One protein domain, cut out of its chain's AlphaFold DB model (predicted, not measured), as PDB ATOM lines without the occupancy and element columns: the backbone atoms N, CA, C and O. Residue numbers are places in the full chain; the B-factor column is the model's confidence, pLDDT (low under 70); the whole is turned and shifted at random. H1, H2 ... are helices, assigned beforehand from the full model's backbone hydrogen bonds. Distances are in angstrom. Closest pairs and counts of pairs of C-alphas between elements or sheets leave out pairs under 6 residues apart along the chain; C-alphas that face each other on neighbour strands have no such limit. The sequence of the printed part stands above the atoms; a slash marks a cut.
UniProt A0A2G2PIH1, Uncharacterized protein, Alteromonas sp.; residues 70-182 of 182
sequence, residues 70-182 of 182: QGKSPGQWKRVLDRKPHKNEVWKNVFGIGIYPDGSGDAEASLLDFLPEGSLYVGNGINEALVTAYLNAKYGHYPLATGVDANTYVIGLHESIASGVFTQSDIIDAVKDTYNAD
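What this domain is: This is residues 70 to 182 of the 182 residues of an uncharacterized protein of Alteromonas sp. (UniProt A0A2G2PIH1). One long helix, H4, runs through the middle of a rounded body; H5 folds back beside it as a hairpin, H1, H3 and H6 pack round it, and short H2 packs on H5. The printed part has 113 residues, under half in its six named helices, H1 to H6 in order: all helix, compact, radius of gyration of the C-alphas 13.0 A, spans 35 by 31 by 29 A.

How they stand to each other: Start at the hub, H4, residues 125 to 138. H5, residues 150 to 162, touches it, opposite ways at a shallow tilt of 28 degrees; their closest C-alphas, Lys 138 and Ala 150, are 5.0 A apart. H6, residues 168 to 176, touches H4 at a steep tilt of 45 degrees, closest C-alphas Ala 129 and Ile 172, 5.3 A. H1, residues 74 to 82, H2, residues 91 to 95, H5 and H6 have every O i to N i+4 pair within hydrogen-bond range, H4 9 of 10; H3, residues 111 to 114, is too short.

Where its parts are: Find C-alpha 125 at (234.424, 192.261, 156.446); H4 runs 20.5 A to C-alpha 138 at (225.879, 210.294, 161.096).

The domain as a whole: The printed part has no cut; links H2 to H3 and H4 to H5 are long; 29 residues, among them 117 to 124, have pLDDT under 70.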
ATOM      1  N   GLN A  70     216.034 201.975 158.211       73.81
ATOM      2  CA  GLN A  70     216.297 201.945 156.782       73.81
ATOM      3  C   GLN A  70     217.621 202.653 156.497       73.81
ATOM      4  O   GLN A  70     217.700 203.875 156.319       73.81
ATOM      5  N   GLY A  71     218.682 201.853 156.531       77.44
ATOM      6  CA  GLY A  71     220.047 202.248 156.238       77.44
ATOM      7  C   GLY A  71     220.356 202.206 154.746       77.44
ATOM      8  O   GLY A  71     219.735 201.492 153.957       77.44
ATOM      9  N   LYS A  72     221.371 202.972 154.354       84.62
ATOM     10  CA  LYS A  72     221.985 202.848 153.036       84.62
ATOM     11  C   LYS A  72     223.041 201.752 153.037       84.62
ATOM     12  O   LYS A  72     223.778 201.603 154.015       84.62
ATOM     13  N   SER A  73     223.128 201.036 151.919       85.31
ATOM     14  CA  SER A  73     224.164 200.031 151.681       85.31
ATOM     15  C   SER A  73     225.539 200.686 151.439       85.31
ATOM     16  O   SER A  73     225.607 201.869 151.075       85.31
ATOM     17  N   PRO A  74     226.652 199.945 151.577       84.06
ATOM     18  CA  PRO A  74     227.999 200.468 151.352       84.06
ATOM     19  C   PRO A  74     228.157 201.102 149.963       84.06
ATOM     20  O   PRO A  74     228.659 202.218 149.825       84.06
ATOM     21  N   GLY A  75     227.628 200.442 148.927       82.38
ATOM     22  CA  GLY A  75     227.661 200.945 147.554       82.38
ATOM     23  C   GLY A  75     226.792 202.190 147.329       82.38
ATOM     24  O   GLY A  75     227.081 203.002 146.448       82.38
ATOM     25  N   GLN A  76     225.724 202.383 148.110       85.50
ATOM     26  CA  GLN A  76     224.970 203.640 148.115       85.50
ATOM     27  C   GLN A  76     225.763 204.756 148.810       85.50
ATOM     28  O   GLN A  76     225.797 205.878 148.303       85.50
ATOM     29  N   TRP A  77     226.429 204.462 149.930       86.44
ATOM     30  CA  TRP A  77     227.265 205.435 150.638       86.44
ATOM     31  C   TRP A  77     228.458 205.902 149.823       86.44
ATOM     32  O   TRP A  77     228.692 207.107 149.754       86.44
ATOM     33  N   LYS A  78     229.143 204.985 149.137       83.06
ATOM     34  CA  LYS A  78     230.221 205.323 148.206       83.06
ATOM     35  C   LYS A  78     229.752 206.329 147.156       83.06
ATOM     36  O   LYS A  78     230.289 207.425 147.071       83.06
ATOM     37  N   ARG A  79     228.632 206.041 146.478       83.81
ATOM     38  CA  ARG A  79     228.003 206.959 145.507       83.81
ATOM     39  C   ARG A  79     227.651 208.328 146.104       83.81
ATOM     40  O   ARG A  79     227.726 209.336 145.404       83.81
ATOM     41  N   VAL A  80     227.223 208.384 147.368       83.38
ATOM     42  CA  VAL A  80     226.897 209.645 148.062       83.38
ATOM     43  C   VAL A  80     228.158 210.441 148.409       83.38
ATOM     44  O   VAL A  80     228.143 211.670 148.307       83.38
ATOM     45  N   LEU A  81     229.222 209.759 148.828       79.31
ATOM     46  CA  LEU A  81     230.484 210.365 149.241       79.31
ATOM     47  C   LEU A  81     231.336 210.801 148.039       79.31
ATOM     48  O   LEU A  81     231.819 211.930 148.052       79.31
ATOM     49  N   ASP A  82     231.405 210.008 146.967       76.00
ATOM     50  CA  ASP A  82     232.116 210.346 145.718       76.00
ATOM     51  C   ASP A  82     231.574 211.624 145.059       76.00
ATOM     52  O   ASP A  82     232.298 212.380 144.416       76.00
ATOM     53  N   ARG A  83     230.278 211.909 145.239       71.69
ATOM     54  CA  ARG A  83     229.618 213.112 144.701       71.69
ATOM     55  C   ARG A  83     229.876 214.378 145.521       71.69
ATOM     56  O   ARG A  83     229.413 215.449 145.127       71.69
ATOM     57  N   LYS A  84     230.555 214.290 146.670       65.94
ATOM     58  CA  LYS A  84     230.817 215.436 147.553       65.94
ATOM     59  C   LYS A  84     232.322 215.729 147.609       65.94
ATOM     60  O   LYS A  84     233.055 214.951 148.206       65.94
ATOM     61  N   PRO A  85     232.794 216.887 147.108       51.25
ATOM     62  CA  PRO A  85     234.227 217.133 146.897       51.25
ATOM     63  C   PRO A  85     235.112 217.224 148.159       51.25
ATOM     64  O   PRO A  85     236.318 217.384 148.016       51.25
ATOM     65  N   HIS A  86     234.585 217.131 149.391       51.59
ATOM     66  CA  HIS A  86     235.335 217.551 150.591       51.59
ATOM     67  C   HIS A  86     235.112 216.750 151.888       51.59
ATOM     68  O   HIS A  86     235.314 217.304 152.965       51.59
ATOM     69  N   LYS A  87     234.683 215.481 151.866       56.22
ATOM     70  CA  LYS A  87     234.421 214.756 153.133       56.22
ATOM     71  C   LYS A  87     234.897 213.315 153.138       56.22
ATOM     72  O   LYS A  87     234.153 212.421 153.529       56.22
ATOM     73  N   ASN A  88     236.139 213.108 152.722       66.88
ATOM     74  CA  ASN A  88     236.782 211.832 152.955       66.88
ATOM     75  C   ASN A  88     237.454 211.863 154.329       66.88
ATOM     76  O   ASN A  88     238.580 212.333 154.481       66.88
ATOM     77  N   GLU A  89     236.692 211.497 155.358       80.38
ATOM     78  CA  GLU A  89     237.244 211.379 156.702       80.38
ATOM     79  C   GLU A  89     238.227 210.216 156.742       80.38
ATOM     80  O   GLU A  89     238.020 209.177 156.122       80.38
ATOM     81  N   VAL A  90     239.326 210.422 157.453       84.44
ATOM     82  CA  VAL A  90     240.333 209.389 157.674       84.44
ATOM     83  C   VAL A  90     239.845 208.469 158.793       84.44
ATOM     84  O   VAL A  90     239.294 208.964 159.781       84.44
ATOM     85  N   TRP A  91     240.067 207.158 158.670       81.38
ATOM     86  CA  TRP A  91     239.637 206.148 159.643       81.38
ATOM     87  C   TRP A  91     240.013 206.532 161.077       81.38
ATOM     88  O   TRP A  91     239.152 206.564 161.959       81.38
ATOM     89  N   LYS A  92     241.268 206.943 161.301       82.56
ATOM     90  CA  LYS A  92     241.756 207.364 162.624       82.56
ATOM     91  C   LYS A  92     240.969 208.516 163.253       82.56
ATOM     92  O   LYS A  92     240.954 208.635 164.471       82.56
ATOM     93  N   ASN A  93     240.334 209.374 162.455       84.44
ATOM     94  CA  ASN A  93     239.578 210.515 162.974       84.44
ATOM     95  C   ASN A  93     238.203 210.087 163.510       84.44
ATOM     96  O   ASN A  93     237.618 210.805 164.319       84.44
ATOM     97  N   VAL A  94     237.692 208.938 163.061       80.69
ATOM     98  CA  VAL A  94     236.410 208.373 163.505       80.69
ATOM     99  C   VAL A  94     236.625 207.312 164.575       80.69
ATOM    100  O   VAL A  94     235.966 207.350 165.611       80.69
ATOM    101  N   PHE A  95     237.572 206.406 164.343       76.69
ATOM    102  CA  PHE A  95     237.801 205.226 165.170       76.69
ATOM    103  C   PHE A  95     239.060 205.317 166.030       76.69
ATOM    104  O   PHE A  95     239.231 204.506 166.921       76.69
ATOM    105  N   GLY A  96     239.950 206.287 165.827       74.56
ATOM    106  CA  GLY A  96     241.236 206.324 166.527       74.56
ATOM    107  C   GLY A  96     242.279 205.366 165.938       74.56
ATOM    108  O   GLY A  96     242.002 204.518 165.092       74.56
ATOM    109  N   ILE A  97     243.528 205.536 166.370       68.69
ATOM    110  CA  ILE A  97     244.661 204.717 165.917       68.69
ATOM    111  C   ILE A  97     244.588 203.341 166.595       68.69
ATOM    112  O   ILE A  97     244.478 203.266 167.817       68.69
ATOM    113  N   GLY A  98     244.692 202.256 165.818       68.94
ATOM    114  CA  GLY A  98     244.770 200.883 166.344       68.94
ATOM    115  C   GLY A  98     243.424 200.195 166.591       68.94
ATOM    116  O   GLY A  98     243.395 199.048 167.030       68.94
ATOM    117  N   ILE A  99     242.312 200.862 166.287       71.56
ATOM    118  CA  ILE A  99     240.959 200.305 166.397       71.56
ATOM    119  C   ILE A  99     240.653 199.548 165.096       71.56
ATOM    120  O   ILE A  99     239.894 200.010 164.248       71.56
ATOM    121  N   TYR A 100     241.324 198.402 164.915       70.75
ATOM    122  CA  TYR A 100     241.157 197.526 163.750       70.75
ATOM    123  C   TYR A 100     240.414 196.259 164.157       70.75
ATOM    124  O   TYR A 100     240.982 195.393 164.821       70.75
ATOM    125  N   PRO A 101     239.135 196.138 163.808       63.84
ATOM    126  CA  PRO A 101     238.354 194.963 164.149       63.84
ATOM    127  C   PRO A 101     238.770 193.725 163.341       63.84
ATOM    128  O   PRO A 101     238.583 192.619 163.832       63.84
ATOM    129  N   ASP A 102     239.399 193.884 162.174       69.06
ATOM    130  CA  ASP A 102     239.986 192.793 161.377       69.06
ATOM    131  C   ASP A 102     241.528 192.733 161.436       69.06
ATOM    132  O   ASP A 102     242.146 191.904 160.771       69.06
ATOM    133  N   GLY A 103     242.161 193.620 162.212       60.62
ATOM    134  CA  GLY A 103     243.617 193.685 162.358       60.62
ATOM    135  C   GLY A 103     244.392 194.141 161.112       60.62
ATOM    136  O   GLY A 103     245.618 194.044 161.129       60.62
ATOM    137  N   SER A 104     243.722 194.622 160.055       61.09
ATOM    138  CA  SER A 104     244.351 194.837 158.739       61.09
ATOM    139  C   SER A 104     244.320 196.279 158.212       61.09
ATOM    140  O   SER A 104     244.927 196.570 157.183       61.09
ATOM    141  N   GLY A 105     243.641 197.198 158.905       63.84
ATOM    142  CA  GLY A 105     243.426 198.556 158.404       63.84
ATOM    143  C   GLY A 105     244.665 199.459 158.439       63.84
ATOM    144  O   GLY A 105     245.481 199.405 159.358       63.84
ATOM    145  N   ASP A 106     244.758 200.355 157.459       71.88
ATOM    146  CA  ASP A 106     245.596 201.550 157.538       71.88
ATOM    147  C   ASP A 106     244.783 202.664 158.217       71.88
ATOM    148  O   ASP A 106     243.735 203.075 157.724       71.88
ATOM    149  N   ALA A 107     245.241 203.149 159.371       74.06
ATOM    150  CA  ALA A 107     244.608 204.251 160.097       74.06
ATOM    151  C   ALA A 107     244.509 205.529 159.252       74.06
ATOM    152  O   ALA A 107     243.630 206.351 159.518       74.06
ATOM    153  N   GLU A 108     245.400 205.702 158.274       80.75
ATOM    154  CA  GLU A 108     245.410 206.825 157.338       80.75
ATOM    155  C   GLU A 108     244.514 206.591 156.113       80.75
ATOM    156  O   GLU A 108     244.246 207.541 155.374       80.75
ATOM    157  N   ALA A 109     243.997 205.370 155.923       78.50
ATOM    158  CA  ALA A 109     243.006 205.105 154.894       78.50
ATOM    159  C   ALA A 109     241.736 205.898 155.172       78.50
ATOM    160  O   ALA A 109     241.317 206.159 156.308       78.50
ATOM    161  N   SER A 110     241.114 206.301 154.088       83.19
ATOM    162  CA  SER A 110     239.897 207.063 154.136       83.19
ATOM    163  C   SER A 110     238.685 206.147 154.273       83.19
ATOM    164  O   SER A 110     238.718 204.983 153.878       83.19
ATOM    165  N   LEU A 111     237.579 206.662 154.810       82.44
ATOM    166  CA  LEU A 111     236.359 205.866 154.969       82.44
ATOM    167  C   LEU A 111     235.856 205.281 153.640       82.44
ATOM    168  O   LEU A 111     235.287 204.192 153.634       82.44
ATOM    169  N   LEU A 112     236.074 205.981 152.522       82.31
ATOM    170  CA  LEU A 112     235.713 205.506 151.185       82.31
ATOM    171  C   LEU A 112     236.448 204.222 150.780       82.31
ATOM    172  O   LEU A 112     235.877 203.413 150.048       82.31
ATOM    173  N   ASP A 113     237.668 204.014 151.277       81.00
ATOM    174  CA  ASP A 113     238.491 202.846 150.936       81.00
ATOM    175  C   ASP A 113     237.893 201.544 151.496       81.00
ATOM    176  O   ASP A 113     238.128 200.461 150.964       81.00
ATOM    177  N   PHE A 114     237.044 201.653 152.521       81.50
ATOM    178  CA  PHE A 114     236.341 200.526 153.135       81.50
ATOM    179  C   PHE A 114     234.963 200.256 152.517       81.50
ATOM    180  O   PHE A 114     234.292 199.306 152.922       81.50
ATOM    181  N   LEU A 115     234.525 201.042 151.528       82.69
ATOM    182  CA  LEU A 115     233.239 200.861 150.849       82.69
ATOM    183  C   LEU A 115     233.463 200.266 149.443       82.69
ATOM    184  O   LEU A 115     234.063 200.926 148.582       82.69
ATOM    185  N   PRO A 116     233.004 199.032 149.159       70.56
ATOM    186  CA  PRO A 116     233.234 198.407 147.861       70.56
ATOM    187  C   PRO A 116     232.347 198.990 146.749       70.56
ATOM    188  O   PRO A 116     231.326 199.639 146.988       70.56
ATOM    189  N   GLU A 117     232.749 198.747 145.498       58.28
ATOM    190  CA  GLU A 117     231.941 199.041 144.309       58.28
ATOM    191  C   GLU A 117     230.984 197.889 143.984       58.28
ATOM    192  O   GLU A 117     231.408 196.762 143.764       58.28
ATOM    193  N   GLY A 118     229.687 198.190 143.868       50.47
ATOM    194  CA  GLY A 118     228.679 197.231 143.405       50.47
ATOM    195  C   GLY A 118     228.149 196.275 144.483       50.47
ATOM    196  O   GLY A 118     228.770 196.036 145.512       50.47
ATOM    197  N   SER A 119     226.961 195.723 144.235       44.66
ATOM    198  CA  SER A 119     226.220 194.834 145.147       44.66
ATOM    199  C   SER A 119     226.795 193.413 145.267       44.66
ATOM    200  O   SER A 119     226.259 192.600 146.014       44.66
ATOM    201  N   LEU A 120     227.863 193.100 144.523       39.66
ATOM    202  CA  LEU A 120     228.433 191.752 144.400       39.66
ATOM    203  C   LEU A 120     229.726 191.545 145.200       39.66
ATOM    204  O   LEU A 120     230.210 190.418 145.284       39.66
ATOM    205  N   TYR A 121     230.287 192.597 145.800       44.00
ATOM    206  CA  TYR A 121     231.481 192.464 146.630       44.00
ATOM    207  C   TYR A 121     231.103 192.050 148.051       44.00
ATOM    208  O   TYR A 121     230.941 192.860 148.958       44.00
ATOM    209  N   VAL A 122     230.990 190.738 148.240       42.06
ATOM    210  CA  VAL A 122     231.096 190.093 149.550       42.06
ATOM    211  C   VAL A 122     232.571 190.182 149.951       42.06
ATOM    212  O   VAL A 122     233.347 189.318 149.550       42.06
ATOM    213  N   GLY A 123     233.011 191.251 150.631       46.94
ATOM    214  CA  GLY A 123     234.465 191.431 150.763       46.94
ATOM    215  C   GLY A 123     235.058 192.293 151.868       46.94
ATOM    216  O   GLY A 123     236.137 191.936 152.320       46.94
ATOM    217  N   ASN A 124     234.431 193.359 152.366       57.19
ATOM    218  CA  ASN A 124     235.168 194.267 153.267       57.19
ATOM    219  C   ASN A 124     234.937 194.007 154.766       57.19
ATOM    220  O   ASN A 124     235.189 194.873 155.611       57.19
ATOM    221  N   GLY A 125     234.497 192.786 155.088       78.06
ATOM    222  CA  GLY A 125     234.424 192.261 156.446       78.06
ATOM    223  C   GLY A 125     233.752 193.224 157.421       78.06
ATOM    224  O   GLY A 125     232.747 193.866 157.123       78.06
ATOM    225  N   ILE A 126     234.326 193.322 158.610       83.81
ATOM    226  CA  ILE A 126     233.796 194.156 159.682       83.81
ATOM    227  C   ILE A 126     234.069 195.655 159.476       83.81
ATOM    228  O   ILE A 126     233.268 196.482 159.912       83.81
ATOM    229  N   ASN A 127     235.144 196.032 158.774       85.69
ATOM    230  CA  ASN A 127     235.471 197.443 158.541       85.69
ATOM    231  C   ASN A 127     234.391 198.142 157.707       85.69
ATOM    232  O   ASN A 127     233.945 199.226 158.075       85.69
ATOM    233  N   GLU A 128     233.897 197.500 156.645       85.88
ATOM    234  CA  GLU A 128     232.773 198.018 155.853       85.88
ATOM    235  C   GLU A 128     231.505 198.178 156.677       85.88
ATOM    236  O   GLU A 128     230.844 199.215 156.585       85.88
ATOM    237  N   ALA A 129     231.163 197.165 157.477       84.31
ATOM    238  CA  ALA A 129     229.973 197.211 158.315       84.31
ATOM    239  C   ALA A 129     230.049 198.389 159.295       84.31
ATOM    240  O   ALA A 129     229.078 199.128 159.448       84.31
ATOM    241  N   LEU A 130     231.218 198.642 159.887       85.94
ATOM    242  CA  LEU A 130     231.414 199.771 160.792       85.94
ATOM    243  C   LEU A 130     231.393 201.120 160.071       85.94
ATOM    244  O   LEU A 130     230.718 202.029 160.551       85.94
ATOM    245  N   VAL A 131     232.046 201.277 158.912       87.94
ATOM    246  CA  VAL A 131     231.927 202.527 158.131       87.94
ATOM    247  C   VAL A 131     230.478 202.774 157.727       87.94
ATOM    248  O   VAL A 131     229.974 203.891 157.836       87.94
ATOM    249  N   THR A 132     229.779 201.733 157.295       87.38
ATOM    250  CA  THR A 132     228.384 201.832 156.869       87.38
ATOM    251  C   THR A 132     227.477 202.208 158.034       87.38
ATOM    252  O   THR A 132     226.672 203.133 157.913       87.38
ATOM    253  N   ALA A 133     227.652 201.567 159.192       84.44
ATOM    254  CA  ALA A 133     226.928 201.897 160.413       84.44
ATOM    255  C   ALA A 133     227.216 203.330 160.877       84.44
ATOM    256  O   ALA A 133     226.293 204.065 161.228       84.44
ATOM    257  N   TYR A 134     228.479 203.754 160.809       86.88
ATOM    258  CA  TYR A 134     228.892 205.120 161.103       86.88
ATOM    259  C   TYR A 134     228.175 206.139 160.213       86.88
ATOM    260  O   TYR A 134     227.598 207.104 160.712       86.88
ATOM    261  N   LEU A 135     228.178 205.928 158.896       87.81
ATOM    262  CA  LEU A 135     227.543 206.844 157.953       87.81
ATOM    263  C   LEU A 135     226.022 206.855 158.130       87.81
ATOM    264  O   LEU A 135     225.419 207.927 158.182       87.81
ATOM    265  N   ASN A 136     225.402 205.691 158.319       84.69
ATOM    266  CA  ASN A 136     223.974 205.606 158.616       84.69
ATOM    267  C   ASN A 136     223.611 206.363 159.903       84.69
ATOM    268  O   ASN A 136     222.666 207.150 159.900       84.69
ATOM    269  N   ALA A 137     224.394 206.225 160.971       81.44
ATOM    270  CA  ALA A 137     224.219 206.992 162.201       81.44
ATOM    271  C   ALA A 137     224.418 208.501 161.988       81.44
ATOM    272  O   ALA A 137     223.580 209.313 162.381       81.44
ATOM    273  N   LYS A 138     225.501 208.892 161.313       84.25
ATOM    274  CA  LYS A 138     225.879 210.294 161.096       84.25
ATOM    275  C   LYS A 138     224.850 211.077 160.290       84.25
ATOM    276  O   LYS A 138     224.641 212.261 160.541       84.25
ATOM    277  N   TYR A 139     224.240 210.428 159.306       83.88
ATOM    278  CA  TYR A 139     223.247 211.041 158.429       83.88
ATOM    279  C   TYR A 139     221.801 210.782 158.884       83.88
ATOM    280  O   TYR A 139     220.874 211.118 158.151       83.88
ATOM    281  N   GLY A 140     221.600 210.239 160.091       77.25
ATOM    282  CA  GLY A 140     220.282 210.110 160.720       77.25
ATOM    283  C   GLY A 140     219.432 208.940 160.221       77.25
ATOM    284  O   GLY A 140     218.233 208.919 160.474       77.25
ATOM    285  N   HIS A 141     220.030 207.967 159.530       75.06
ATOM    286  CA  HIS A 141     219.359 206.721 159.152       75.06
ATOM    287  C   HIS A 141     219.221 205.755 160.332       75.06
ATOM    288  O   HIS A 141     218.286 204.958 160.357       75.06
ATOM    289  N   TYR A 142     220.133 205.819 161.309       75.25
ATOM    290  CA  TYR A 142     220.030 205.045 162.545       75.25
ATOM    291  C   TYR A 142     219.589 205.935 163.709       75.25
ATOM    292  O   TYR A 142     220.207 206.979 163.940       75.25
ATOM    293  N   PRO A 143     218.551 205.536 164.466       65.44
ATOM    294  CA  PRO A 143     218.158 206.256 165.664       65.44
ATOM    295  C   PRO A 143     219.246 206.097 166.731       65.44
ATOM    296  O   PRO A 143     219.574 204.984 167.137       65.44
ATOM    297  N   LEU A 144     219.804 207.217 167.189       64.44
ATOM    298  CA  LEU A 144     220.800 207.238 168.259       64.44
ATOM    299  C   LEU A 144     220.155 207.644 169.585       64.44
ATOM    300  O   LEU A 144     219.242 208.474 169.627       64.44
ATOM    301  N   ALA A 145     220.650 207.071 170.683       59.66
ATOM    302  CA  ALA A 145     220.256 207.493 172.021       59.66
ATOM    303  C   ALA A 145     220.647 208.960 172.270       59.66
ATOM    304  O   ALA A 145     221.605 209.485 171.699       59.66
ATOM    305  N   THR A 146     219.907 209.641 173.147       58.84
ATOM    306  CA  THR A 146     220.193 211.040 173.490       58.84
ATOM    307  C   THR A 146     221.615 211.187 174.034       58.84
ATOM    308  O   THR A 146     221.989 210.507 174.987       58.84
ATOM    309  N   GLY A 147     222.399 212.085 173.433       57.16
ATOM    310  CA  GLY A 147     223.797 212.322 173.809       57.16
ATOM    311  C   GLY A 147     224.809 211.354 173.184       57.16
ATOM    312  O   GLY A 147     225.998 211.497 173.455       57.16
ATOM    313  N   VAL A 148     224.371 210.408 172.346       63.06
ATOM    314  CA  VAL A 148     225.253 209.530 171.566       63.06
ATOM    315  C   VAL A 148     225.400 210.092 170.156       63.06
ATOM    316  O   VAL A 148     224.417 210.242 169.432       63.06
ATOM    317  N   ASP A 149     226.635 210.396 169.763       75.38
ATOM    318  CA  ASP A 149     226.973 210.736 168.384       75.38
ATOM    319  C   ASP A 149     227.397 209.494 167.579       75.38
ATOM    320  O   ASP A 149     227.599 208.401 168.117       75.38
ATOM    321  N   ALA A 150     227.514 209.651 166.261       77.50
ATOM    322  CA  ALA A 150     227.844 208.550 165.359       77.50
ATOM    323  C   ALA A 150     229.222 207.924 165.642       77.50
ATOM    324  O   ALA A 150     229.382 206.716 165.479       77.50
ATOM    325  N   ASN A 151     230.198 208.724 166.094       78.12
ATOM    326  CA  ASN A 151     231.530 208.234 166.452       78.12
ATOM    327  C   ASN A 151     231.439 207.331 167.693       78.12
ATOM    328  O   ASN A 151     231.914 206.201 167.689       78.12
ATOM    329  N   THR A 152     230.773 207.814 168.742       73.00
ATOM    330  CA  THR A 152     230.568 207.090 170.003       73.00
ATOM    331  C   THR A 152     229.808 205.790 169.773       73.00
ATOM    332  O   THR A 152     230.159 204.751 170.330       73.00
ATOM    333  N   TYR A 153     228.787 205.836 168.921       76.06
ATOM    334  CA  TYR A 153     228.015 204.667 168.533       76.06
ATOM    335  C   TYR A 153     228.887 203.579 167.887       76.06
ATOM    336  O   TYR A 153     228.855 202.424 168.311       76.06
ATOM    337  N   VAL A 154     229.689 203.947 166.885       78.12
ATOM    338  CA  VAL A 154     230.466 202.969 166.119       78.12
ATOM    339  C   VAL A 154     231.699 202.456 166.880       78.12
ATOM    340  O   VAL A 154     232.046 201.283 166.758       78.12
ATOM    341  N   ILE A 155     232.308 203.287 167.737       77.88
ATOM    342  CA  ILE A 155     233.332 202.848 168.702       77.88
ATOM    343  C   ILE A 155     232.732 201.809 169.654       77.88
ATOM    344  O   ILE A 155     233.351 200.786 169.918       77.88
ATOM    345  N   GLY A 156     231.495 202.021 170.103       74.69
ATOM    346  CA  GLY A 156     230.769 201.058 170.921       74.69
ATOM    347  C   GLY A 156     230.568 199.696 170.250       74.69
ATOM    348  O   GLY A 156     230.758 198.662 170.891       74.69
ATOM    349  N   LEU A 157     230.233 199.679 168.953       77.38
ATOM    350  CA  LEU A 157     230.162 198.438 168.172       77.38
ATOM    351  C   LEU A 157     231.523 197.737 168.125       77.38
ATOM    352  O   LEU A 157     231.599 196.533 168.366       77.38
ATOM    353  N   HIS A 158     232.600 198.483 167.878       79.12
ATOM    354  CA  HIS A 158     233.955 197.933 167.884       79.12
ATOM    355  C   HIS A 158     234.334 197.330 169.243       79.12
ATOM    356  O   HIS A 158     234.747 196.172 169.311       79.12
ATOM    357  N   GLU A 159     234.123 198.064 170.337       76.31
ATOM    358  CA  GLU A 159     234.419 197.591 171.693       76.31
ATOM    359  C   GLU A 159     233.596 196.351 172.066       76.31
ATOM    360  O   GLU A 159     234.075 195.477 172.790       76.31
ATOM    361  N   SER A 160     232.370 196.234 171.549       70.06
ATOM    362  CA  SER A 160     231.522 195.058 171.760       70.06
ATOM    363  C   SER A 160     232.079 193.792 171.090       70.06
ATOM    364  O   SER A 160     231.949 192.699 171.640       70.06
ATOM    365  N   ILE A 161     232.793 193.952 169.969       75.44
ATOM    366  CA  ILE A 161     233.534 192.867 169.312       75.44
ATOM    367  C   ILE A 161     234.803 192.547 170.100       75.44
ATOM    368  O   ILE A 161     235.066 191.390 170.415       75.44
ATOM    369  N   ALA A 162     235.578 193.573 170.466       76.62
ATOM    370  CA  ALA A 162     236.829 193.403 171.207       76.62
ATOM    371  C   ALA A 162     236.622 192.747 172.585       76.62
ATOM    372  O   ALA A 162     237.475 191.998 173.058       76.62
ATOM    373  N   SER A 163     235.480 193.010 173.223       71.00
ATOM    374  CA  SER A 163     235.080 192.394 174.494       71.00
ATOM    375  C   SER A 163     234.437 191.011 174.341       71.00
ATOM    376  O   SER A 163     234.172 190.359 175.349       71.00
ATOM    377  N   GLY A 164     234.207 190.549 173.107       70.25
ATOM    378  CA  GLY A 164     233.612 189.244 172.813       70.25
ATOM    379  C   GLY A 164     232.112 189.153 173.095       70.25
ATOM    380  O   GLY A 164     231.577 188.049 173.137       70.25
ATOM    381  N   VAL A 165     231.433 190.286 173.303       73.25
ATOM    382  CA  VAL A 165     229.970 190.327 173.471       73.25
ATOM    383  C   VAL A 165     229.276 189.975 172.154       73.25
ATOM    384  O   VAL A 165     228.280 189.259 172.168       73.25
ATOM    385  N   PHE A 166     229.832 190.441 171.034       71.00
ATOM    386  CA  PHE A 166     229.392 190.089 169.687       71.00
ATOM    387  C   PHE A 166     230.559 189.580 168.853       71.00
ATOM    388  O   PHE A 166     231.706 189.995 169.023       71.00
ATOM    389  N   THR A 167     230.261 188.692 167.916       79.31
ATOM    390  CA  THR A 167     231.203 188.308 166.870       79.31
ATOM    391  C   THR A 167     231.215 189.355 165.757       79.31
ATOM    392  O   THR A 167     230.292 190.159 165.611       79.31
ATOM    393  N   GLN A 168     232.256 189.341 164.922       81.25
ATOM    394  CA  GLN A 168     232.282 190.187 163.724       81.25
ATOM    395  C   GLN A 168     231.093 189.891 162.797       81.25
ATOM    396  O   GLN A 168     230.513 190.824 162.251       81.25
ATOM    397  N   SER A 169     230.713 188.615 162.650       76.44
ATOM    398  CA  SER A 169     229.553 188.202 161.849       76.44
ATOM    399  C   SER A 169     228.254 188.805 162.365       76.44
ATOM    400  O   SER A 169     227.500 189.340 161.561       76.44
ATOM    401  N   ASP A 170     228.040 188.830 163.686       74.56
ATOM    402  CA  ASP A 170     226.809 189.389 164.261       74.56
ATOM    403  C   ASP A 170     226.625 190.859 163.872       74.56
ATOM    404  O   ASP A 170     225.522 191.284 163.540       74.56
ATOM    405  N   ILE A 171     227.710 191.640 163.885       76.19
ATOM    406  CA  ILE A 171     227.673 193.057 163.506       76.19
ATOM    407  C   ILE A 171     227.532 193.231 161.990       76.19
ATOM    408  O   ILE A 171     226.798 194.112 161.544       76.19
ATOM    409  N   ILE A 172     228.210 192.409 161.188       79.62
ATOM    410  CA  ILE A 172     228.094 192.462 159.724       79.62
ATOM    411  C   ILE A 172     226.651 192.190 159.294       79.62
ATOM    412  O   ILE A 172     226.092 192.961 158.511       79.62
ATOM    413  N   ASP A 173     226.047 191.128 159.824       72.75
ATOM    414  CA  ASP A 173     224.684 190.729 159.484       72.75
ATOM    415  C   ASP A 173     223.676 191.765 160.002       72.75
ATOM    416  O   ASP A 173     222.818 192.210 159.241       72.75
ATOM    417  N   ALA A 174     223.875 192.286 161.225       72.38
ATOM    418  CA  ALA A 174     223.075 193.385 161.780       72.38
ATOM    419  C   ALA A 174     222.968 194.579 160.842       72.38
ATOM    420  O   ALA A 174     221.892 195.138 160.638       72.38
ATOM    421  N   VAL A 175     224.113 195.018 160.324       77.69
ATOM    422  CA  VAL A 175     224.192 196.215 159.496       77.69
ATOM    423  C   VAL A 175     223.567 195.932 158.131       77.69
ATOM    424  O   VAL A 175     222.778 196.751 157.656       77.69
ATOM    425  N   LYS A 176     223.827 194.758 157.543       76.94
ATOM    426  CA  LYS A 176     223.243 194.333 156.262       76.94
ATOM    427  C   LYS A 176     221.723 194.245 156.290       76.94
ATOM    428  O   LYS A 176     221.084 194.710 155.347       76.94
ATOM    429  N   ASP A 177     221.148 193.746 157.377       72.00
ATOM    430  CA  ASP A 177     219.695 193.620 157.537       72.00
ATOM    431  C   ASP A 177     218.966 194.974 157.574       72.00
ATOM    432  O   ASP A 177     217.751 195.038 157.391       72.00
ATOM    433  N   THR A 178     219.690 196.082 157.781       73.31
ATOM    434  CA  THR A 178     219.106 197.433 157.721       73.31
ATOM    435  C   THR A 178     219.071 198.027 156.319       73.31
ATOM    436  O   THR A 178     218.504 199.106 156.144       73.31
ATOM    437  N   TYR A 179     219.719 197.408 155.329       78.00
ATOM    438  CA  TYR A 179     219.845 198.018 154.011       78.00
ATOM    439  C   TYR A 179     218.497 198.080 153.306       78.00
ATOM    440  O   TYR A 179     217.762 197.098 153.217       78.00
ATOM    441  N   ASN A 180     218.201 199.245 152.741       66.88
ATOM    442  CA  ASN A 180     217.075 199.378 151.832       66.88
ATOM    443  C   ASN A 180     217.290 198.484 150.608       66.88
ATOM    444  O   ASN A 180     218.395 198.449 150.063       66.88
ATOM    445  N   ALA A 181     216.226 197.813 150.161       55.78
ATOM    446  CA  ALA A 181     216.216 197.181 148.849       55.78
ATOM    447  C   ALA A 181     216.511 198.261 147.791       55.78
ATOM    448  O   ALA A 181     215.827 199.289 147.758       55.78
ATOM    449  N   ASP A 182     217.581 198.059 147.018       49.53
ATOM    450  CA  ASP A 182     217.939 198.892 145.861       49.53
ATOM    451  C   ASP A 182     216.883 198.783 144.745       49.53
ATOM    452  O   ASP A 182     216.358 197.665 144.523       49.53
TER     453      ASP A 182